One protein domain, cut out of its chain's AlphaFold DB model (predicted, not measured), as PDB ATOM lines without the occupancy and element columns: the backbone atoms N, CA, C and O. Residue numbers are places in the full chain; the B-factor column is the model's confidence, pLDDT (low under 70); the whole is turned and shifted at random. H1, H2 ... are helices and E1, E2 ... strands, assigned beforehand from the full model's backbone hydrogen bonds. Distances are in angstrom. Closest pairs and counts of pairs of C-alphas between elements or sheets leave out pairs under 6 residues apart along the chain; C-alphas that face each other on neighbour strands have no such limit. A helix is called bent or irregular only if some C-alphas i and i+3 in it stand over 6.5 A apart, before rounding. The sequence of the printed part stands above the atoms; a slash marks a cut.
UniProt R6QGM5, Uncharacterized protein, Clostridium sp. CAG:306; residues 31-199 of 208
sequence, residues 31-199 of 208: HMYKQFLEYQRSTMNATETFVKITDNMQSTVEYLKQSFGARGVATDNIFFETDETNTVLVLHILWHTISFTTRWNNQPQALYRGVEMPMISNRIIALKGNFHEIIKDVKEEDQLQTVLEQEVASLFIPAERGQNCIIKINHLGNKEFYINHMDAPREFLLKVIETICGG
ATOM      1  N   HIS A  31     283.955 324.110 450.856       91.62
ATOM      2  CA  HIS A  31     283.837 322.841 451.575       91.62
ATOM      3  C   HIS A  31     284.440 321.669 450.795       91.62
ATOM      4  O   HIS A  31     285.220 320.905 451.361       91.62
ATOM      5  N   MET A  32     284.136 321.554 449.501       93.00
ATOM      6  CA  MET A  32     284.681 320.499 448.642       93.00
ATOM      7  C   MET A  32     286.197 320.617 448.492       93.00
ATOM      8  O   MET A  32     286.900 319.611 448.537       93.00
ATOM      9  N   TYR A  33     286.721 321.839 448.377       94.75
ATOM     10  CA  TYR A  33     288.161 322.067 448.320       94.75
ATOM     11  C   TYR A  33     288.854 321.640 449.619       94.75
ATOM     12  O   TYR A  33     289.878 320.960 449.581       94.75
ATOM     13  N   LYS A  34     288.263 321.954 450.779       93.50
ATOM     14  CA  LYS A  34     288.765 321.474 452.071       93.50
ATOM     15  C   LYS A  34     288.770 319.940 452.143       93.50
ATOM     16  O   LYS A  34     289.797 319.369 452.493       93.50
ATOM     17  N   GLN A  35     287.670 319.288 451.762       93.94
ATOM     18  CA  GLN A  35     287.571 317.820 451.737       93.94
ATOM     19  C   GLN A  35     288.606 317.188 450.802       93.94
ATOM     20  O   GLN A  35     289.189 316.161 451.133       93.94
ATOM     21  N   PHE A  36     288.860 317.810 449.649       94.88
ATOM     22  CA  PHE A  36     289.885 317.366 448.711       94.88
ATOM     23  C   PHE A  36     291.289 317.427 449.329       94.88
ATOM     24  O   PHE A  36     292.031 316.449 449.255       94.88
ATOM     25  N   LEU A  37     291.639 318.539 449.986       96.12
ATOM     26  CA  LEU A  37     292.926 318.673 450.677       96.12
ATOM     27  C   LEU A  37     293.072 317.665 451.823       96.12
ATOM     28  O   LEU A  37     294.136 317.066 451.984       96.12
ATOM     29  N   GLU A  38     292.011 317.467 452.609       96.31
ATOM     30  CA  GLU A  38     291.984 316.473 453.683       96.31
ATOM     31  C   GLU A  38     292.191 315.062 453.125       96.31
ATOM     32  O   GLU A  38     293.066 314.351 453.608       96.31
ATOM     33  N   TYR A  39     291.478 314.698 452.057       96.62
ATOM     34  CA  TYR A  39     291.618 313.408 451.380       96.62
ATOM     35  C   TYR A  39     293.035 313.163 450.839       96.62
ATOM     36  O   TYR A  39     293.587 312.075 451.005       96.62
ATOM     37  N   GLN A  40     293.669 314.166 450.222       96.81
ATOM     38  CA  GLN A  40     295.049 314.024 449.749       96.81
ATOM     39  C   GLN A  40     296.016 313.754 450.908       96.81
ATOM     40  O   GLN A  40     296.850 312.850 450.829       96.81
ATOM     41  N   ARG A  41     295.877 314.495 452.013       97.56
ATOM     42  CA  ARG A  41     296.717 314.319 453.206       97.56
ATOM     43  C   ARG A  41     296.461 312.985 453.903       97.56
ATOM     44  O   ARG A  41     297.420 312.305 454.262       97.56
ATOM     45  N   SER A  42     295.200 312.585 454.074       97.44
ATOM     46  CA  SER A  42     294.853 311.291 454.670       97.44
ATOM     47  C   SER A  42     295.337 310.132 453.806       97.44
ATOM     48  O   SER A  42     295.790 309.131 454.351       97.44
ATOM     49  N   THR A  43     295.331 310.283 452.478       97.19
ATOM     50  CA  THR A  43     295.913 309.306 451.548       97.19
ATOM     51  C   THR A  43     297.410 309.148 451.763       97.19
ATOM     52  O   THR A  43     297.872 308.027 451.955       97.19
ATOM     53  N   MET A  44     298.163 310.249 451.830       96.81
ATOM     54  CA  MET A  44     299.597 310.189 452.137       96.81
ATOM     55  C   MET A  44     299.858 309.527 453.497       96.81
ATOM     56  O   MET A  44     300.665 308.604 453.595       96.81
ATOM     57  N   ASN A  45     299.127 309.943 454.537       97.56
ATOM     58  CA  ASN A  45     299.260 309.377 455.880       97.56
ATOM     59  C   ASN A  45     298.919 307.878 455.913       97.56
ATOM     60  O   ASN A  45     299.591 307.122 456.616       97.56
ATOM     61  N   ALA A  46     297.896 307.434 455.177       97.38
ATOM     62  CA  ALA A  46     297.501 306.031 455.112       97.38
ATOM     63  C   ALA A  46     298.526 305.175 454.373       97.38
ATOM     64  O   ALA A  46     298.872 304.107 454.871       97.38
ATOM     65  N   THR A  47     299.072 305.658 453.255       96.25
ATOM     66  CA  THR A  47     300.154 304.970 452.539       96.25
ATOM     67  C   THR A  47     301.393 304.825 453.422       96.25
ATOM     68  O   THR A  47     301.910 303.722 453.570       96.25
ATOM     69  N   GLU A  48     301.832 305.900 454.087       96.88
ATOM     70  CA  GLU A  48     302.956 305.839 455.033       96.88
ATOM     71  C   GLU A  48     302.683 304.879 456.199       96.88
ATOM     72  O   GLU A  48     303.572 304.152 456.641       96.88
ATOM     73  N   THR A  49     301.451 304.875 456.710       98.06
ATOM     74  CA  THR A  49     301.041 303.973 457.792       98.06
ATOM     75  C   THR A  49     301.054 302.521 457.327       98.06
ATOM     76  O   THR A  49     301.535 301.669 458.064       98.06
ATOM     77  N   PHE A  50     300.585 302.232 456.111       97.81
ATOM     78  CA  PHE A  50     300.560 300.876 455.565       97.81
ATOM     79  C   PHE A  50     301.967 300.329 455.316       97.81
ATOM     80  O   PHE A  50     302.247 299.201 455.703       97.81
ATOM     81  N   VAL A  51     302.887 301.152 454.801       96.31
ATOM     82  CA  VAL A  51     304.311 300.781 454.690       96.31
ATOM     83  C   VAL A  51     304.883 300.408 456.060       96.31
ATOM     84  O   VAL A  51     305.479 299.347 456.213       96.31
ATOM     85  N   LYS A  52     304.616 301.214 457.095       97.44
ATOM     86  CA  LYS A  52     305.050 300.899 458.467       97.44
ATOM     87  C   LYS A  52     304.381 299.645 459.036       97.44
ATOM     88  O   LYS A  52     304.976 298.981 459.880       97.44
ATOM     89  N   ILE A  53     303.147 299.322 458.643       98.19
ATOM     90  CA  ILE A  53     302.514 298.046 459.011       98.19
ATOM     91  C   ILE A  53     303.312 296.895 458.398       98.19
ATOM     92  O   ILE A  53     303.630 295.955 459.119       98.19
ATOM     93  N   THR A  54     303.689 296.987 457.121       95.88
ATOM     94  CA  THR A  54     304.523 295.983 456.444       95.88
ATOM     95  C   THR A  54     305.889 295.822 457.120       95.88
ATOM     96  O   THR A  54     306.303 294.696 457.391       95.88
ATOM     97  N   ASP A  55     306.551 296.919 457.499       95.31
ATOM     98  CA  ASP A  55     307.822 296.857 458.240       95.31
ATOM     99  C   ASP A  55     307.655 296.146 459.596       95.31
ATOM    100  O   ASP A  55     308.418 295.244 459.947       95.31
ATOM    101  N   ASN A  56     306.610 296.503 460.354       97.50
ATOM    102  CA  ASN A  56     306.296 295.845 461.625       97.50
ATOM    103  C   ASN A  56     305.883 294.373 461.435       97.50
ATOM    104  O   ASN A  56     306.106 293.555 462.334       97.50
ATOM    105  N   MET A  57     305.296 294.019 460.287       96.50
ATOM    106  CA  MET A  57     304.888 292.655 459.946       96.50
ATOM    107  C   MET A  57     306.093 291.723 459.866       96.50
ATOM    108  O   MET A  57     306.055 290.635 460.441       96.50
ATOM    109  N   GLN A  58     307.177 292.172 459.230       95.56
ATOM    110  CA  GLN A  58     308.422 291.410 459.136       95.56
ATOM    111  C   GLN A  58     308.945 291.027 460.523       95.56
ATOM    112  O   GLN A  58     309.126 289.843 460.814       95.56
ATOM    113  N   SER A  59     309.103 292.008 461.418       96.19
ATOM    114  CA  SER A  59     309.543 291.739 462.791       96.19
ATOM    115  C   SER A  59     308.555 290.848 463.548       96.19
ATOM    116  O   SER A  59     308.963 289.954 464.284       96.19
ATOM    117  N   THR A  60     307.250 291.048 463.352       96.88
ATOM    118  CA  THR A  60     306.206 290.238 464.000       96.88
ATOM    119  C   THR A  60     306.294 288.769 463.586       96.88
ATOM    120  O   THR A  60     306.264 287.891 464.448       96.88
ATOM    121  N   VAL A  61     306.465 288.484 462.292       97.81
ATOM    122  CA  VAL A  61     306.657 287.119 461.781       97.81
ATOM    123  C   VAL A  61     307.915 286.487 462.369       97.81
ATOM    124  O   VAL A  61     307.853 285.353 462.837       97.81
ATOM    125  N   GLU A  62     309.034 287.206 462.419       97.25
ATOM    126  CA  GLU A  62     310.275 286.699 463.019       97.25
ATOM    127  C   GLU A  62     310.101 286.344 464.501       97.25
ATOM    128  O   GLU A  62     310.486 285.248 464.920       97.25
ATOM    129  N   TYR A  63     309.455 287.213 465.284       97.19
ATOM    130  CA  TYR A  63     309.162 286.934 466.691       97.19
ATOM    131  C   TYR A  63     308.218 285.741 466.867       97.19
ATOM    132  O   TYR A  63     308.442 284.908 467.750       97.19
ATOM    133  N   LEU A  64     307.190 285.609 466.023       96.94
ATOM    134  CA  LEU A  64     306.297 284.448 466.040       96.94
ATOM    135  C   LEU A  64     307.069 283.162 465.731       96.94
ATOM    136  O   LEU A  64     306.947 282.194 466.485       96.94
ATOM    137  N   LYS A  65     307.921 283.154 464.697       98.06
ATOM    138  CA  LYS A  65     308.775 282.002 464.367       98.06
ATOM    139  C   LYS A  65     309.686 281.619 465.526       98.06
ATOM    140  O   LYS A  65     309.748 280.446 465.881       98.06
ATOM    141  N   GLN A  66     310.364 282.581 466.150       97.62
ATOM    142  CA  GLN A  66     311.226 282.310 467.304       97.62
ATOM    143  C   GLN A  66     310.430 281.723 468.476       97.62
ATOM    144  O   GLN A  66     310.825 280.714 469.061       97.62
ATOM    145  N   SER A  67     309.275 282.317 468.786       96.44
ATOM    146  CA  SER A  67     308.402 281.887 469.878       96.44
ATOM    147  C   SER A  67     307.872 280.461 469.659       96.44
ATOM    148  O   SER A  67     307.956 279.619 470.557       96.44
ATOM    149  N   PHE A  68     307.359 280.147 468.469       96.56
ATOM    150  CA  PHE A  68     306.854 278.808 468.144       96.56
ATOM    151  C   PHE A  68     307.976 277.773 467.996       96.56
ATOM    152  O   PHE A  68     307.861 276.669 468.531       96.56
ATOM    153  N   GLY A  69     309.094 278.143 467.367       97.06
ATOM    154  CA  GLY A  69     310.261 277.277 467.210       97.06
ATOM    155  C   GLY A  69     310.872 276.861 468.549       97.06
ATOM    156  O   GLY A  69     311.180 275.688 468.744       97.06
ATOM    157  N   ALA A  70     310.934 277.773 469.528       97.12
ATOM    158  CA  ALA A  70     311.361 277.457 470.895       97.12
ATOM    159  C   ALA A  70     310.455 276.427 471.603       97.12
ATOM    160  O   ALA A  70     310.868 275.810 472.583       97.12
ATOM    161  N   ARG A  71     309.226 276.225 471.109       96.75
ATOM    162  CA  ARG A  71     308.262 275.225 471.597       96.75
ATOM    163  C   ARG A  71     308.211 273.964 470.723       96.75
ATOM    164  O   ARG A  71     307.344 273.124 470.939       96.75
ATOM    165  N   GLY A  72     309.110 273.826 469.745       95.19
ATOM    166  CA  GLY A  72     309.169 272.669 468.845       95.19
ATOM    167  C   GLY A  72     308.070 272.634 467.779       95.19
ATOM    168  O   GLY A  72     307.827 271.581 467.195       95.19
ATOM    169  N   VAL A  73     307.390 273.756 467.524       95.81
ATOM    170  CA  VAL A  73     306.365 273.869 466.477       95.81
ATOM    171  C   VAL A  73     307.032 274.265 465.158       95.81
ATOM    172  O   VAL A  73     307.862 275.172 465.139       95.81
ATOM    173  N   ALA A  74     306.665 273.602 464.056       93.81
ATOM    174  CA  ALA A  74     307.141 273.957 462.717       93.81
ATOM    175  C   ALA A  74     306.663 275.364 462.317       93.81
ATOM    176  O   ALA A  74     305.519 275.739 462.573       93.81
ATOM    177  N   THR A  75     307.540 276.147 461.690       96.25
ATOM    178  CA  THR A  75     307.327 277.588 461.470       96.25
ATOM    179  C   THR A  75     307.203 277.982 460.000       96.25
ATOM    180  O   THR A  75     307.087 279.170 459.696       96.25
ATOM    181  N   ASP A  76     307.180 277.001 459.094       94.25
ATOM    182  CA  ASP A  76     307.059 277.217 457.647       94.25
ATOM    183  C   ASP A  76     305.737 277.905 457.278       94.25
ATOM    184  O   ASP A  76     305.708 278.758 456.399       94.25
ATOM    185  N   ASN A  77     304.665 277.629 458.030       93.44
ATOM    186  CA  ASN A  77     303.339 278.241 457.862       93.44
ATOM    187  C   ASN A  77     303.199 279.602 458.573       93.44
ATOM    188  O   ASN A  77     302.088 280.032 458.888       93.44
ATOM    189  N   ILE A  78     304.316 280.253 458.905       97.75
ATOM    190  CA  ILE A  78     304.337 281.603 459.472       97.75
ATOM    191  C   ILE A  78     305.078 282.500 458.489       97.75
ATOM    192  O   ILE A  78     306.301 282.470 458.405       97.75
ATOM    193  N   PHE A  79     304.355 283.282 457.708       97.94
ATOM    194  CA  PHE A  79     304.938 284.169 456.705       97.94
ATOM    195  C   PHE A  79     303.923 285.235 456.318       97.94
ATOM    196  O   PHE A  79     302.762 285.171 456.721       97.94
ATOM    197  N   PHE A  80     304.355 286.224 455.548       98.06
ATOM    198  CA  PHE A  80     303.438 287.171 454.940       98.06
ATOM    199  C   PHE A  80     303.821 287.419 453.485       98.06
ATOM    200  O   PHE A  80     304.966 287.198 453.089       98.06
ATOM    201  N   GLU A  81     302.853 287.894 452.717       96.94
ATOM    202  CA  GLU A  81     302.976 288.230 451.304       96.94
ATOM    203  C   GLU A  81     302.357 289.608 451.056       96.94
ATOM    204  O   GLU A  81     301.429 290.019 451.758       96.94
ATOM    205  N   THR A  82     302.859 290.325 450.055       95.88
ATOM    206  CA  THR A  82     302.291 291.593 449.584       95.88
ATOM    207  C   THR A  82     301.921 291.485 448.115       95.88
ATOM    208  O   THR A  82     302.559 290.747 447.363       95.88
ATOM    209  N   ASP A  83     300.920 292.249 447.687       93.25
ATOM    210  CA  ASP A  83     300.638 292.393 446.261       93.25
ATOM    211  C   ASP A  83     301.634 293.349 445.579       93.25
ATOM    212  O   ASP A  83     302.312 294.148 446.225       93.25
ATOM    213  N   GLU A  84     301.701 293.301 444.245       89.62
ATOM    214  CA  GLU A  84     302.627 294.125 443.445       89.62
ATOM    215  C   GLU A  84     302.450 295.634 443.678       89.62
ATOM    216  O   GLU A  84     303.385 296.417 443.510       89.62
ATOM    217  N   THR A  85     301.243 296.049 444.073       89.19
ATOM    218  CA  THR A  85     300.897 297.455 444.302       89.19
ATOM    219  C   THR A  85     301.090 297.915 445.746       89.19
ATOM    220  O   THR A  85     300.895 299.097 446.026       89.19
ATOM    221  N   ASN A  86     301.488 297.025 446.663       89.75
ATOM    222  CA  ASN A  86     301.570 297.286 448.104       89.75
ATOM    223  C   ASN A  86     300.271 297.883 448.683       89.75
ATOM    224  O   ASN A  86     300.299 298.771 449.537       89.75
ATOM    225  N   THR A  87     299.121 297.408 448.205       93.50
ATOM    226  CA  THR A  87     297.787 297.760 448.719       93.50
ATOM    227  C   THR A  87     297.137 296.619 449.493       93.50
ATOM    228  O   THR A  87     296.092 296.824 450.117       93.50
ATOM    229  N   VAL A  88     297.735 295.427 449.454       97.50
ATOM    230  CA  VAL A  88     297.291 294.224 450.154       97.50
ATOM    231  C   VAL A  88     298.489 293.557 450.823       97.50
ATOM    232  O   VAL A  88     299.554 293.417 450.227       97.50
ATOM    233  N   LEU A  89     298.287 293.133 452.067       97.81
ATOM    234  CA  LEU A  89     299.235 292.375 452.876       97.81
ATOM    235  C   LEU A  89     298.503 291.157 453.437       97.81
ATOM    236  O   LEU A  89     297.478 291.323 454.096       97.81
ATOM    237  N   VAL A  90     299.008 289.952 453.194       98.25
ATOM    238  CA  VAL A  90     298.412 288.695 453.664       98.25
ATOM    239  C   VAL A  90     299.368 288.036 454.646       98.25
ATOM    240  O   VAL A  90     300.493 287.713 454.293       98.25
ATOM    241  N   LEU A  91     298.930 287.845 455.883       98.31
ATOM    242  CA  LEU A  91     299.675 287.219 456.968       98.31
ATOM    243  C   LEU A  91     299.132 285.813 457.233       98.31
ATOM    244  O   LEU A  91     297.941 285.627 457.490       98.31
ATOM    245  N   HIS A  92     300.035 284.842 457.253       97.62
ATOM    246  CA  HIS A  92     299.785 283.462 457.639       97.62
ATOM    247  C   HIS A  92     300.415 283.191 459.007       97.62
ATOM    248  O   HIS A  92     301.603 283.439 459.216       97.62
ATOM    249  N   ILE A  93     299.613 282.691 459.950       96.00
ATOM    250  CA  ILE A  93     300.063 282.239 461.270       96.00
ATOM    251  C   ILE A  93     299.410 280.886 461.546       96.00
ATOM    252  O   ILE A  93     298.248 280.822 461.948       96.00
ATOM    253  N   LEU A  94     300.168 279.799 461.373       92.94
ATOM    254  CA  LEU A  94     299.686 278.428 461.574       92.94
ATOM    255  C   LEU A  94     298.456 278.128 460.693       92.94
ATOM    256  O   LEU A  94     298.600 277.953 459.489       92.94
ATOM    257  N   TRP A  95     297.260 278.058 461.281       91.50
ATOM    258  CA  TRP A  95     295.986 277.821 460.592       91.50
ATOM    259  C   TRP A  95     295.168 279.103 460.364       91.50
ATOM    260  O   TRP A  95     294.062 279.042 459.831       91.50
ATOM    261  N   HIS A  96     295.670 280.264 460.790       94.62
ATOM    262  CA  HIS A  96     295.027 281.551 460.556       94.62
ATOM    263  C   HIS A  96     295.618 282.243 459.329       94.62
ATOM    264  O   HIS A  96     296.835 282.294 459.144       94.62
ATOM    265  N   THR A  97     294.737 282.854 458.539       96.69
ATOM    266  CA  THR A  97     295.101 283.817 457.501       96.69
ATOM    267  C   THR A  97     294.398 285.132 457.786       96.69
ATOM    268  O   THR A  97     293.208 285.147 458.108       96.69
ATOM    269  N   ILE A  98     295.146 286.226 457.707       97.38
ATOM    270  CA  ILE A  98     294.694 287.581 458.012       97.38
ATOM    271  C   ILE A  98     295.133 288.466 456.860       97.38
ATOM    272  O   ILE A  98     296.300 288.423 456.484       97.38
ATOM    273  N   SER A  99     294.243 289.293 456.326       98.19
ATOM    274  CA  SER A  99     294.619 290.242 455.276       98.19
ATOM    275  C   SER A  99     294.432 291.679 455.723       98.19
ATOM    276  O   SER A  99     293.500 291.983 456.459       98.19
ATOM    277  N   PHE A 100     295.284 292.574 455.246       98.38
ATOM    278  CA  PHE A 100     295.182 294.012 455.444       98.38
ATOM    279  C   PHE A 100     295.134 294.687 454.082       98.38
ATOM    280  O   PHE A 100     295.890 294.311 453.187       98.38
ATOM    281  N   THR A 101     294.270 295.684 453.907       97.88
ATOM    282  CA  THR A 101     294.176 296.392 452.630       97.88
ATOM    283  C   THR A 101     293.847 297.871 452.767       97.88
ATOM    284  O   THR A 101     293.107 298.286 453.659       97.88
ATOM    285  N   THR A 102     294.400 298.664 451.850       96.81
ATOM    286  CA  THR A 102     294.106 300.093 451.657       96.81
ATOM    287  C   THR A 102     293.207 300.356 450.447       96.81
ATOM    288  O   THR A 102     292.987 301.514 450.079       96.81
ATOM    289  N   ARG A 103     292.689 299.301 449.804       93.69
ATOM    290  CA  ARG A 103     291.783 299.429 448.657       93.69
ATOM    291  C   ARG A 103     290.497 300.168 449.054       93.69
ATOM    292  O   ARG A 103     290.143 300.248 450.227       93.69
ATOM    293  N   TRP A 104     289.822 300.746 448.060       93.75
ATOM    294  CA  TRP A 104     288.602 301.567 448.199       93.75
ATOM    295  C   TRP A 104     288.757 302.939 448.874       93.75
ATOM    296  O   TRP A 104     287.764 303.625 449.095       93.75
ATOM    297  N   ASN A 105     289.988 303.413 449.077       93.69
ATOM    298  CA  ASN A 105     290.274 304.818 449.379       93.69
ATOM    299  C   ASN A 105     290.339 305.681 448.099       93.69
ATOM    300  O   ASN A 105     291.346 306.334 447.848       93.69
ATOM    301  N   ASN A 106     289.317 305.630 447.240       92.31
ATOM    302  CA  ASN A 106     289.327 306.260 445.907       92.31
ATOM    303  C   ASN A 106     288.648 307.642 445.849       92.31
ATOM    304  O   ASN A 106     288.733 308.331 444.831       92.31
ATOM    305  N   GLN A 107     287.982 308.051 446.926       92.56
ATOM    306  CA  GLN A 107     287.300 309.334 447.042       92.56
ATOM    307  C   GLN A 107     287.301 309.812 448.501       92.56
ATOM    308  O   GLN A 107     287.496 308.992 449.404       92.56
ATOM    309  N   PRO A 108     287.039 311.106 448.769       91.88
ATOM    310  CA  PRO A 108     286.861 311.590 450.129       91.88
ATOM    311  C   PRO A 108     285.735 310.826 450.835       91.88
ATOM    312  O   PRO A 108     284.576 310.864 450.417       91.88
ATOM    313  N   GLN A 109     286.082 310.134 451.914       93.50
ATOM    314  CA  GLN A 109     285.148 309.410 452.765       93.50
ATOM    315  C   GLN A 109     285.294 309.904 454.199       93.50
ATOM    316  O   GLN A 109     286.392 310.222 454.657       93.50
ATOM    317  N   ALA A 110     284.167 309.988 454.902       91.44
ATOM    318  CA  ALA A 110     284.138 310.404 456.291       91.44
ATOM    319  C   ALA A 110     283.760 309.231 457.184       91.44
ATOM    320  O   ALA A 110     282.755 308.556 456.950       91.44
ATOM    321  N   LEU A 111     284.516 309.041 458.260       91.50
ATOM    322  CA  LEU A 111     284.068 308.209 459.355       91.50
ATOM    323  C   LEU A 111     282.903 308.908 460.062       91.50
ATOM    324  O   LEU A 111     283.073 309.991 460.629       91.50
ATOM    325  N   TYR A 112     281.731 308.273 460.064       86.31
ATOM    326  CA  TYR A 112     280.600 308.719 460.870       86.31
ATOM    327  C   TYR A 112     280.843 308.396 462.350       86.31
ATOM    328  O   TYR A 112     281.174 307.260 462.707       86.31
ATOM    329  N   ARG A 113     280.681 309.406 463.211       81.06
ATOM    330  CA  ARG A 113     280.975 309.332 464.654       81.06
ATOM    331  C   ARG A 113     279.754 309.645 465.524       81.06
ATOM    332  O   ARG A 113     279.884 310.018 466.689       81.06
ATOM    333  N   GLY A 114     278.553 309.489 464.963       78.12
ATOM    334  CA  GLY A 114     277.302 309.741 465.672       78.12
ATOM    335  C   GLY A 114     277.121 311.223 465.988       78.12
ATOM    336  O   GLY A 114     276.687 311.993 465.135       78.12
ATOM    337  N   VAL A 115     277.442 311.593 467.229       72.62
ATOM    338  CA  VAL A 115     277.301 312.956 467.769       72.62
ATOM    339  C   VAL A 115     278.485 313.845 467.384       72.62
ATOM    340  O   VAL A 115     278.334 315.056 467.250       72.62
ATOM    341  N   GLU A 116     279.669 313.260 467.199       79.12
ATOM    342  CA  GLU A 116     280.859 314.015 466.817       79.12
ATOM    343  C   GLU A 116     280.882 314.326 465.318       79.12
ATOM    344  O   GLU A 116     280.279 313.622 464.503       79.12
ATOM    345  N   MET A 117     281.610 315.386 464.946       83.06
ATOM    346  CA  MET A 117     281.755 315.742 463.537       83.06
ATOM    347  C   MET A 117     282.389 314.586 462.750       83.06
ATOM    348  O   MET A 117     283.356 313.981 463.229       83.06
ATOM    349  N   PRO A 118     281.876 314.288 461.539       87.44
ATOM    350  CA  PRO A 118     282.481 313.296 460.671       87.44
ATOM    351  C   PRO A 118     283.944 313.640 460.409       87.44
ATOM    352  O   PRO A 118     284.293 314.797 460.176       87.44
ATOM    353  N   MET A 119     284.791 312.621 460.434       91.00
ATOM    354  CA  MET A 119     286.223 312.778 460.211       91.00
ATOM    355  C   MET A 119     286.552 312.292 458.808       91.00
ATOM    356  O   MET A 119     286.414 311.101 458.541       91.00
ATOM    357  N   ILE A 120     286.978 313.190 457.917       93.50
ATOM    358  CA  ILE A 120     287.525 312.775 456.620       93.50
ATOM    359  C   ILE A 120     288.805 311.985 456.881       93.50
ATOM    360  O   ILE A 120     289.722 312.458 457.558       93.50
ATOM    361  N   SER A 121     288.835 310.753 456.388       96.06
ATOM    362  CA  SER A 121     289.903 309.812 456.693       96.06
ATOM    363  C   SER A 121     290.005 308.738 455.631       96.06
ATOM    364  O   SER A 121     288.986 308.300 455.099       96.06
ATOM    365  N   ASN A 122     291.217 308.237 455.429       97.62
ATOM    366  CA  ASN A 122     291.419 306.985 454.713       97.62
ATOM    367  C   ASN A 122     291.361 305.815 455.693       97.62
ATOM    368  O   ASN A 122     291.577 305.973 456.899       97.62
ATOM    369  N   ARG A 123     291.070 304.633 455.164       97.00
ATOM    370  CA  ARG A 123     290.824 303.417 455.928       97.00
ATOM    371  C   ARG A 123     291.819 302.328 455.552       97.00
ATOM    372  O   ARG A 123     292.056 302.084 454.372       97.00
ATOM    373  N   ILE A 124     292.359 301.650 456.555       98.25
ATOM    374  CA  ILE A 124     293.047 300.368 456.393       98.25
ATOM    375  C   ILE A 124     292.143 299.303 457.000       98.25
ATOM    376  O   ILE A 124     291.796 299.395 458.178       98.25
ATOM    377  N   ILE A 125     291.734 298.329 456.195       97.62
ATOM    378  CA  ILE A 125     290.795 297.277 456.591       97.62
ATOM    379  C   ILE A 125     291.586 296.013 456.907       97.62
ATOM    380  O   ILE A 125     292.434 295.615 456.113       97.62
ATOM    381  N   ALA A 126     291.301 295.385 458.044       97.56
ATOM    382  CA  ALA A 126     291.816 294.078 458.421       97.56
ATOM    383  C   ALA A 126     290.714 293.016 458.328       97.56
ATOM    384  O   ALA A 126     289.616 293.187 458.863       97.56
ATOM    385  N   LEU A 127     291.029 291.907 457.668       95.88
ATOM    386  CA  LEU A 127     290.105 290.852 457.272       95.88
ATOM    387  C   LEU A 127     290.532 289.513 457.854       95.88
ATOM    388  O   LEU A 127     291.725 289.202 457.915       95.88
ATOM    389  N   LYS A 128     289.550 288.683 458.194       94.12
ATOM    390  CA  LYS A 128     289.768 287.258 458.421       94.12
ATOM    391  C   LYS A 128     289.763 286.535 457.070       94.12
ATOM    392  O   LYS A 128     288.772 286.578 456.357       94.12
ATOM    393  N   GLY A 129     290.851 285.843 456.741       95.06
ATOM    394  CA  GLY A 129     291.021 285.108 455.484       95.06
ATOM    395  C   GLY A 129     291.991 285.770 454.504       95.06
ATOM    396  O   GLY A 129     292.557 286.832 454.777       95.06
ATOM    397  N   ASN A 130     292.216 285.103 453.368       97.19
ATOM    398  CA  ASN A 130     293.062 285.600 452.282       97.19
ATOM    399  C   ASN A 130     292.254 286.551 451.385       97.19
ATOM    400  O   ASN A 130     291.259 286.137 450.795       97.19
ATOM    401  N   PHE A 131     292.706 287.799 451.254       97.25
ATOM    402  CA  PHE A 131     292.058 288.827 450.443       97.25
ATOM    403  C   PHE A 131     291.794 288.361 449.009       97.25
ATOM    404  O   PHE A 131     290.689 288.544 448.508       97.25
ATOM    405  N   HIS A 132     292.786 287.743 448.364       96.00
ATOM    406  CA  HIS A 132     292.701 287.338 446.963       96.00
ATOM    407  C   HIS A 132     291.675 286.230 446.742       96.00
ATOM    408  O   HIS A 132     290.979 286.259 445.735       96.00
ATOM    409  N   GLU A 133     291.539 285.302 447.691       96.56
ATOM    410  CA  GLU A 133     290.517 284.252 447.628       96.56
ATOM    411  C   GLU A 133     289.120 284.793 447.963       96.56
ATOM    412  O   GLU A 133     288.152 284.372 447.345       96.56
ATOM    413  N   ILE A 134     289.004 285.759 448.885       96.00
ATOM    414  CA  ILE A 134     287.713 286.374 449.252       96.00
ATOM    415  C   ILE A 134     287.062 287.072 448.054       96.00
ATOM    416  O   ILE A 134     285.850 286.997 447.887       96.00
ATOM    417  N   ILE A 135     287.851 287.766 447.230       95.88
ATOM    418  CA  ILE A 135     287.329 288.496 446.063       95.88
ATOM    419  C   ILE A 135     287.336 287.667 444.774       95.88
ATOM    420  O   ILE A 135     286.904 288.156 443.728       95.88
ATOM    421  N   LYS A 136     287.858 286.438 444.822       93.50
ATOM    422  CA  LYS A 136     287.929 285.545 443.668       93.50
ATOM    423  C   LYS A 136     286.512 285.224 443.212       93.50
ATOM    424  O   LYS A 136     285.671 284.840 444.015       93.50
ATOM    425  N   ASP A 137     286.244 285.438 441.931       94.44
ATOM    426  CA  ASP A 137     284.926 285.244 441.313       94.44
ATOM    427  C   ASP A 137     283.812 286.190 441.818       94.44
ATOM    428  O   ASP A 137     282.651 286.050 441.427       94.44
ATOM    429  N   VAL A 138     284.155 287.211 442.613       95.50
ATOM    430  CA  VAL A 138     283.228 288.267 443.038       95.50
ATOM    431  C   VAL A 138     283.283 289.429 442.050       95.50
ATOM    432  O   VAL A 138     284.356 289.957 441.733       95.50
ATOM    433  N   LYS A 139     282.112 289.864 441.577       94.94
ATOM    434  CA  LYS A 139     281.987 291.039 440.707       94.94
ATOM    435  C   LYS A 139     282.498 292.288 441.416       94.94
ATOM    436  O   LYS A 139     282.232 292.471 442.597       94.94
ATOM    437  N   GLU A 140     283.167 293.177 440.684       91.25
ATOM    438  CA  GLU A 140     283.801 294.387 441.234       91.25
ATOM    439  C   GLU A 140     282.858 295.234 442.109       91.25
ATOM    440  O   GLU A 140     283.249 295.690 443.183       91.25
ATOM    441  N   GLU A 141     281.598 295.370 441.694       92.19
ATOM    442  CA  GLU A 141     280.537 296.085 442.418       92.19
ATOM    443  C   GLU A 141     280.185 295.477 443.790       92.19
ATOM    444  O   GLU A 141     279.826 296.213 444.711       92.19
ATOM    445  N   ASP A 142     280.375 294.166 443.959       94.50
ATOM    446  CA  ASP A 142     280.058 293.411 445.177       94.50
ATOM    447  C   ASP A 142     281.297 293.152 446.063       94.50
ATOM    448  O   ASP A 142     281.178 292.691 447.205       94.50
ATOM    449  N   GLN A 143     282.506 293.453 445.569       94.94
ATOM    450  CA  GLN A 143     283.756 293.131 446.271       94.94
ATOM    451  C   GLN A 143     283.875 293.842 447.615       94.94
ATOM    452  O   GLN A 143     284.255 293.212 448.600       94.94
ATOM    453  N   LEU A 144     283.538 295.136 447.680       93.75
ATOM    454  CA  LEU A 144     283.622 295.880 448.937       93.75
ATOM    455  C   LEU A 144     282.691 295.266 449.988       93.75
ATOM    456  O   LEU A 144     283.118 295.050 451.115       93.75
ATOM    457  N   GLN A 145     281.451 294.944 449.619       94.31
ATOM    458  CA  GLN A 145     280.490 294.329 450.536       94.31
ATOM    459  C   GLN A 145     281.002 292.978 451.054       94.31
ATOM    460  O   GLN A 145     281.032 292.757 452.263       94.31
ATOM    461  N   THR A 146     281.500 292.129 450.154       94.50
ATOM    462  CA  THR A 146     282.070 290.816 450.502       94.50
ATOM    463  C   THR A 146     283.271 290.948 451.447       94.50
ATOM    464  O   THR A 146     283.419 290.195 452.407       94.50
ATOM    465  N   VAL A 147     284.123 291.949 451.218       94.56
ATOM    466  CA  VAL A 147     285.264 292.261 452.087       94.56
ATOM    467  C   VAL A 147     284.807 292.738 453.464       94.56
ATOM    468  O   VAL A 147     285.354 292.295 454.472       94.56
ATOM    469  N   LEU A 148     283.791 293.599 453.538       93.12
ATOM    470  CA  LEU A 148     283.261 294.094 454.811       93.12
ATOM    471  C   LEU A 148     282.607 292.991 455.654       93.12
ATOM    472  O   LEU A 148     282.642 293.063 456.878       93.12
ATOM    473  N   GLU A 149     282.077 291.937 455.035       92.88
ATOM    474  CA  GLU A 149     281.565 290.760 455.752       92.88
ATOM    475  C   GLU A 149     282.669 289.953 456.449       92.88
ATOM    476  O   GLU A 149     282.408 289.299 457.461       92.88
ATOM    477  N   GLN A 150     283.903 290.027 455.944       94.12
ATOM    478  CA  GLN A 150     285.085 289.401 456.547       94.12
ATOM    479  C   GLN A 150     285.885 290.366 457.433       94.12
ATOM    480  O   GLN A 150     286.941 289.999 457.960       94.12
ATOM    481  N   GLU A 151     285.419 291.606 457.595       94.25
ATOM    482  CA  GLU A 151     286.126 292.622 458.356       94.25
ATOM    483  C   GLU A 151     286.151 292.298 459.851       94.25
ATOM    484  O   GLU A 151     285.122 292.205 460.525       94.25
ATOM    485  N   VAL A 152     287.366 292.253 460.391       92.69
ATOM    486  CA  VAL A 152     287.621 292.113 461.826       92.69
ATOM    487  C   VAL A 152     287.819 293.474 462.480       92.69
ATOM    488  O   VAL A 152     287.292 293.729 463.568       92.69
ATOM    489  N   ALA A 153     288.584 294.351 461.831       94.75
ATOM    490  CA  ALA A 153     288.866 295.685 462.334       94.75
ATOM    491  C   ALA A 153     289.219 296.658 461.207       94.75
ATOM    492  O   ALA A 153     289.658 296.256 460.132       94.75
ATOM    493  N   SER A 154     289.123 297.949 461.502       96.12
ATOM    494  CA  SER A 154     289.592 299.018 460.627       96.12
ATOM    495  C   SER A 154     290.348 300.089 461.380       96.12
ATOM    496  O   SER A 154     289.961 300.470 462.484       96.12
ATOM    497  N   LEU A 155     291.380 300.619 460.736       97.75
ATOM    498  CA  LEU A 155     292.119 301.796 461.165       97.75
ATOM    499  C   LEU A 155     291.741 302.981 460.276       97.75
ATOM    500  O   LEU A 155     292.004 302.974 459.074       97.75
ATOM    501  N   PHE A 156     291.141 304.003 460.875       97.50
ATOM    502  CA  PHE A 156     290.798 305.267 460.232       97.50
ATOM    503  C   PHE A 156     291.892 306.294 460.502       97.50
ATOM    504  O   PHE A 156     292.244 306.547 461.657       97.50
ATOM    505  N   ILE A 157     292.424 306.883 459.434       98.00
ATOM    506  CA  ILE A 157     293.614 307.733 459.453       98.00
ATOM    507  C   ILE A 157     293.222 309.136 458.981       98.00
ATOM    508  O   ILE A 157     292.902 309.308 457.799       98.00
ATOM    509  N   PRO A 158     293.220 310.142 459.874       96.94
ATOM    510  CA  PRO A 158     292.847 311.500 459.510       96.94
ATOM    511  C   PRO A 158     293.935 312.210 458.694       96.94
ATOM    512  O   PRO A 158     295.094 311.785 458.602       96.94
ATOM    513  N   ALA A 159     293.546 313.339 458.106       96.00
ATOM    514  CA  ALA A 159     294.447 314.251 457.408       96.00
ATOM    515  C   ALA A 159     295.455 314.928 458.353       96.00
ATOM    516  O   ALA A 159     296.638 315.060 458.032       96.00
ATOM    517  N   GLU A 160     294.979 315.358 459.521       94.19
ATOM    518  CA  GLU A 160     295.745 316.150 460.480       94.19
ATOM    519  C   GLU A 160     296.442 315.249 461.498       94.19
ATOM    520  O   GLU A 160     295.785 314.602 462.305       94.19
ATOM    521  N   ARG A 161     297.782 315.267 461.531       89.75
ATOM    522  CA  ARG A 161     298.576 314.396 462.425       89.75
ATOM    523  C   ARG A 161     298.427 314.696 463.917       89.75
ATOM    524  O   ARG A 161     298.847 313.893 464.745       89.75
ATOM    525  N   GLY A 162     297.875 315.861 464.258       90.56
ATOM    526  CA  GLY A 162     297.501 316.205 465.631       90.56
ATOM    527  C   GLY A 162     296.194 315.550 466.086       90.56
ATOM    528  O   GLY A 162     295.912 315.537 467.282       90.56
ATOM    529  N   GLN A 163     295.396 315.014 465.159       93.12
ATOM    530  CA  GLN A 163     294.226 314.200 465.475       93.12
ATOM    531  C   GLN A 163     294.647 312.739 465.637       93.12
ATOM    532  O   GLN A 163     295.599 312.275 465.016       93.12
ATOM    533  N   ASN A 164     293.939 312.005 466.491       95.44
ATOM    534  CA  ASN A 164     294.196 310.582 466.666       95.44
ATOM    535  C   ASN A 164     293.622 309.786 465.488       95.44
ATOM    536  O   ASN A 164     292.498 310.035 465.049       95.44
ATOM    537  N   CYS A 165     294.355 308.768 465.050       97.38
ATOM    538  CA  CYS A 165     293.773 307.665 464.306       97.38
ATOM    539  C   CYS A 165     292.766 306.916 465.194       97.38
ATOM    540  O   CYS A 165     292.867 306.917 466.426       97.38
ATOM    541  N   ILE A 166     291.804 306.248 464.565       95.81
ATOM    542  CA  ILE A 166     290.753 305.508 465.267       95.81
ATOM    543  C   ILE A 166     290.771 304.062 464.796       95.81
ATOM    544  O   ILE A 166     290.585 303.797 463.612       95.81
ATOM    545  N   ILE A 167     290.952 303.121 465.720       95.50
ATOM    546  CA  ILE A 167     290.746 301.695 465.457       95.50
ATOM    547  C   ILE A 167     289.310 301.342 465.844       95.50
ATOM    548  O   ILE A 167     288.890 301.626 466.966       95.50
ATOM    549  N   LYS A 168     288.574 300.690 464.943       92.94
ATOM    550  CA  LYS A 168     287.287 300.042 465.234       92.94
ATOM    551  C   LYS A 168     287.426 298.539 465.081       92.94
ATOM    552  O   LYS A 168     288.005 298.090 464.102       92.94
ATOM    553  N   ILE A 169     286.895 297.778 466.034       88.25
ATOM    554  CA  ILE A 169     286.901 296.309 466.006       88.25
ATOM    555  C   ILE A 169     285.451 295.827 465.979       88.25
ATOM    556  O   ILE A 169     284.700 296.078 466.928       88.25
ATOM    557  N   ASN A 170     285.067 295.126 464.912       81.81
ATOM    558  CA  ASN A 170     283.670 294.798 464.616       81.81
ATOM    559  C   ASN A 170     283.049 293.882 465.683       81.81
ATOM    560  O   ASN A 170     281.964 294.151 466.196       81.81
ATOM    561  N   HIS A 171     283.767 292.839 466.109       70.06
ATOM    562  CA  HIS A 171     283.251 291.862 467.080       70.06
ATOM    563  C   HIS A 171     283.241 292.347 468.543       70.06
ATOM    564  O   HIS A 171     282.689 291.667 469.403       70.06
ATOM    565  N   LEU A 172     283.804 293.525 468.847       64.44
ATOM    566  CA  LEU A 172     283.794 294.128 470.191       64.44
ATOM    567  C   LEU A 172     282.742 295.243 470.320       64.44
ATOM    568  O   LEU A 172     282.972 296.248 470.996       64.44
ATOM    569  N   GLY A 173     281.601 295.096 469.640       65.38
ATOM    570  CA  GLY A 173     280.514 296.079 469.677       65.38
ATOM    571  C   GLY A 173     280.899 297.429 469.066       65.38
ATOM    572  O   GLY A 173     280.433 298.462 469.538       65.38
ATOM    573  N   ASN A 174     281.773 297.427 468.050       71.56
ATOM    574  CA  ASN A 174     282.295 298.629 467.392       71.56
ATOM    575  C   ASN A 174     283.006 299.611 468.337       71.56
ATOM    576  O   ASN A 174     282.960 300.825 468.129       71.56
ATOM    577  N   LYS A 175     283.681 299.099 469.375       78.94
ATOM    578  CA  LYS A 175     284.473 299.933 470.282       78.94
ATOM    579  C   LYS A 175     285.557 300.695 469.512       78.94
ATOM    580  O   LYS A 175     286.316 300.102 468.746       78.94
ATOM    581  N   GLU A 176     285.628 302.000 469.764       88.75
ATOM    582  CA  GLU A 176     286.640 302.894 469.200       88.75
ATOM    583  C   GLU A 176     287.856 302.981 470.128       88.75
ATOM    584  O   GLU A 176     287.721 303.189 471.337       88.75
ATOM    585  N   PHE A 177     289.050 302.847 469.555       91.56
ATOM    586  CA  PHE A 177     290.316 303.081 470.240       91.56
ATOM    587  C   PHE A 177     291.046 304.229 469.555       91.56
ATOM    588  O   PHE A 177     291.313 304.177 468.355       91.56
ATOM    589  N   TYR A 178     291.368 305.259 470.329       94.50
ATOM    590  CA  TYR A 178     292.085 306.433 469.849       94.50
ATOM    591  C   TYR A 178     293.579 306.210 469.996       94.50
ATOM    592  O   TYR A 178     294.052 305.862 471.079       94.50
ATOM    593  N   ILE A 179     294.314 306.433 468.917       96.50
ATOM    594  CA  ILE A 179     295.751 306.210 468.880       96.50
ATOM    595  C   ILE A 179     296.449 307.287 468.061       96.50
ATOM    596  O   ILE A 179     295.936 307.746 467.045       96.50
ATOM    597  N   ASN A 180     297.632 307.704 468.497       96.56
ATOM    598  CA  ASN A 180     298.421 308.660 467.735       96.56
ATOM    599  C   ASN A 180     298.972 308.015 466.443       96.56
ATOM    600  O   ASN A 180     299.126 306.798 466.343       96.56
ATOM    601  N   HIS A 181     299.327 308.841 465.459       96.38
ATOM    602  CA  HIS A 181     299.835 308.372 464.163       96.38
ATOM    603  C   HIS A 181     301.135 307.553 464.236       96.38
ATOM    604  O   HIS A 181     301.404 306.765 463.331       96.38
ATOM    605  N   MET A 182     301.965 307.760 465.262       95.88
ATOM    606  CA  MET A 182     303.258 307.081 465.389       95.88
ATOM    607  C   MET A 182     303.093 305.629 465.826       95.88
ATOM    608  O   MET A 182     303.760 304.755 465.279       95.88
ATOM    609  N   ASP A 183     302.186 305.377 466.769       96.81
ATOM    610  CA  ASP A 183     301.922 304.042 467.306       96.81
ATOM    611  C   ASP A 183     300.877 303.268 466.485       96.81
ATOM    612  O   ASP A 183     300.866 302.036 466.515       96.81
ATOM    613  N   ALA A 184     300.037 303.967 465.709       97.69
ATOM    614  CA  ALA A 184     298.957 303.375 464.914       97.69
ATOM    615  C   ALA A 184     299.357 302.136 464.082       97.69
ATOM    616  O   ALA A 184     298.624 301.149 464.156       97.69
ATOM    617  N   PRO A 185     300.488 302.119 463.339       97.94
ATOM    618  CA  PRO A 185     300.873 300.950 462.548       97.94
ATOM    619  C   PRO A 185     301.077 299.692 463.407       97.94
ATOM    620  O   PRO A 185     300.554 298.626 463.087       97.94
ATOM    621  N   ARG A 186     301.821 299.820 464.514       97.56
ATOM    622  CA  ARG A 186     302.179 298.693 465.385       97.56
ATOM    623  C   ARG A 186     300.967 298.199 466.162       97.56
ATOM    624  O   ARG A 186     300.673 297.009 466.147       97.56
ATOM    625  N   GLU A 187     300.260 299.103 466.832       97.19
ATOM    626  CA  GLU A 187     299.140 298.719 467.691       97.19
ATOM    627  C   GLU A 187     297.979 298.144 466.879       97.19
ATOM    628  O   GLU A 187     297.362 297.179 467.315       97.19
ATOM    629  N   PHE A 188     297.693 298.673 465.681       97.69
ATOM    630  CA  PHE A 188     296.653 298.103 464.824       97.69
ATOM    631  C   PHE A 188     296.988 296.668 464.405       97.69
ATOM    632  O   PHE A 188     296.145 295.782 464.545       97.69
ATOM    633  N   LEU A 189     298.227 296.425 463.964       97.88
ATOM    634  CA  LEU A 189     298.702 295.090 463.604       97.88
ATOM    635  C   LEU A 189     298.564 294.105 464.776       97.88
ATOM    636  O   LEU A 189     297.935 293.055 464.631       97.88
ATOM    637  N   LEU A 190     299.112 294.457 465.942       96.00
ATOM    638  CA  LEU A 190     299.080 293.595 467.125       96.00
ATOM    639  C   LEU A 190     297.645 293.334 467.584       96.00
ATOM    640  O   LEU A 190     297.289 292.189 467.857       96.00
ATOM    641  N   LYS A 191     296.790 294.359 467.583       94.12
ATOM    642  CA  LYS A 191     295.394 294.227 468.002       94.12
ATOM    643  C   LYS A 191     294.598 293.281 467.110       94.12
ATOM    644  O   LYS A 191     293.770 292.518 467.609       94.12
ATOM    645  N   VAL A 192     294.834 293.321 465.799       94.69
ATOM    646  CA  VAL A 192     294.199 292.403 464.843       94.69
ATOM    647  C   VAL A 192     294.666 290.969 465.084       94.69
ATOM    648  O   VAL A 192     293.828 290.072 465.172       94.69
ATOM    649  N   ILE A 193     295.975 290.755 465.257       95.00
ATOM    650  CA  ILE A 193     296.534 289.430 465.558       95.00
ATOM    651  C   ILE A 193     295.965 288.892 466.875       95.00
ATOM    652  O   ILE A 193     295.499 287.758 466.914       95.00
ATOM    653  N   GLU A 194     295.930 289.699 467.937       91.88
ATOM    654  CA  GLU A 194     295.313 289.331 469.219       91.88
ATOM    655  C   GLU A 194     293.837 288.957 469.060       91.88
ATOM    656  O   GLU A 194     293.376 287.985 469.650       91.88
ATOM    657  N   THR A 195     293.092 289.711 468.249       89.50
ATOM    658  CA  THR A 195     291.656 289.481 468.046       89.50
ATOM    659  C   THR A 195     291.394 288.168 467.308       89.50
ATOM    660  O   THR A 195     290.469 287.444 467.667       89.50
ATOM    661  N   ILE A 196     292.196 287.844 466.289       90.06
ATOM    662  CA  ILE A 196     291.988 286.651 465.455       90.06
ATOM    663  C   ILE A 196     292.603 285.402 466.089       90.06
ATOM    664  O   ILE A 196     291.962 284.354 466.096       90.06
ATOM    665  N   CYS A 197     293.822 285.505 466.622       89.81
ATOM    666  CA  CYS A 197     294.579 284.371 467.154       89.81
ATOM    667  C   CYS A 197     294.362 284.150 468.659       89.81
ATOM    668  O   CYS A 197     294.659 283.071 469.166       89.81
ATOM    669  N   GLY A 198     293.885 285.160 469.395       82.75
ATOM    670  CA  GLY A 198     293.564 285.033 470.821       82.75
ATOM    671  C   GLY A 198     292.235 284.320 471.087       82.75
ATOM    672  O   GLY A 198     292.005 283.849 472.199       82.75
ATOM    673  N   GLY A 199     291.369 284.219 470.073       68.31
ATOM    674  CA  GLY A 199     290.147 283.417 470.103       68.31
ATOM    675  C   GLY A 199     290.363 282.034 469.486       68.31
ATOM    676  O   GLY A 199     291.090 281.885 468.508       68.31
TER     677      GLY A 199
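AT A GLANCE: This is residues 31 to 199 of the 208 residues of an uncharacterized protein of Clostridium sp. CAG:306 (UniProt R6QGM5). A twisted, antiparallel sheet of eight strands curls round the helix H4, and the very long helix H1 runs along the same face. On the opposite face H3 stands up from the sheet, and E4 with the bent first part of E5 makes a hairpin at one end. The printed part has 169 residues with four named helices and eight named strands, in the order H1 E1 E2 E3 E4 E5 H2 H3 E6 E7 E8 H4, of mixed class. The whole is compact, with a radius of gyration of the C-alphas of 16.3 A, but elongated in outline, spanning 58 by 37 by 32 A.

IN THESE COORDINATES: Look for the strands at residues 78 to 82 (E1), 88 to 93 (E2), 96 to 101 (E3), 110 to 113 (E4), 116 to 128 (E5), 151 to 158 (E6), 165 to 169 (E7) and 175 to 179 (E8). E5 measures 29.4 A and bends by 82 degrees at residue 120; E6 measures 20.1 A. Find C-alpha 31 at (283.837, 322.841, 451.575); from there H1, residues 31 to 69, runs 54.9 A to C-alpha 69 at (310.261, 277.277, 467.210). H2 is residues 131 to 134, and H3 is residues 140 to 149, 15.1 A and irregular, with C-alphas 141 and 144 7.2 A apart. H4, residues 184 to 197, runs 19.6 A and ends at (294.579, 284.371, 467.154).

HOW THE PARTS SIT: Start at E5, which has three neighbours: E3 and E4 on one side, E6 on the other side. Look there for N 127 and O 99, 2.8 A; N 111 and O 119, 2.8 A; N 126 and O 153, 2.8 A. E1, E2 and E3 form a meander, each strand the antiparallel neighbour of the one before, with N 81 and O 90 at 2.8 A and N 91 and O 98 at 2.8 A. E6, E7 and E8 form another, with N 156 and O 166 at 2.8 A and N 165 and O 179 at 2.7 A. H1 lies over E2, E3 and E5 at a height over the sheet of 6.5 A. With residues 49 to 57 alone it touches H4, the closest C-alphas being those of Ile 53 and Pro 185, 4.9 A; the tilt is steep, 54 degrees, the same way. H2 only grazes the sheet, and only just touches H3, with 3 pairs of C-alphas within 8 A, the closest those of Ile 134 and Val 147, 7.0 A. Every O i to N i+4 pair is within hydrogen-bond range in H4, 34 of 35 in H1 and 4 of 6 in H3; H2 is too short for one.

THE WHOLE: The C-alphas farthest apart are those of His 31 and Gly 72, 58.8 A. The printed part has no cut, and no link is long. Its mean pLDDT is 93.6; residues 172 to 173 and 199 are under 70.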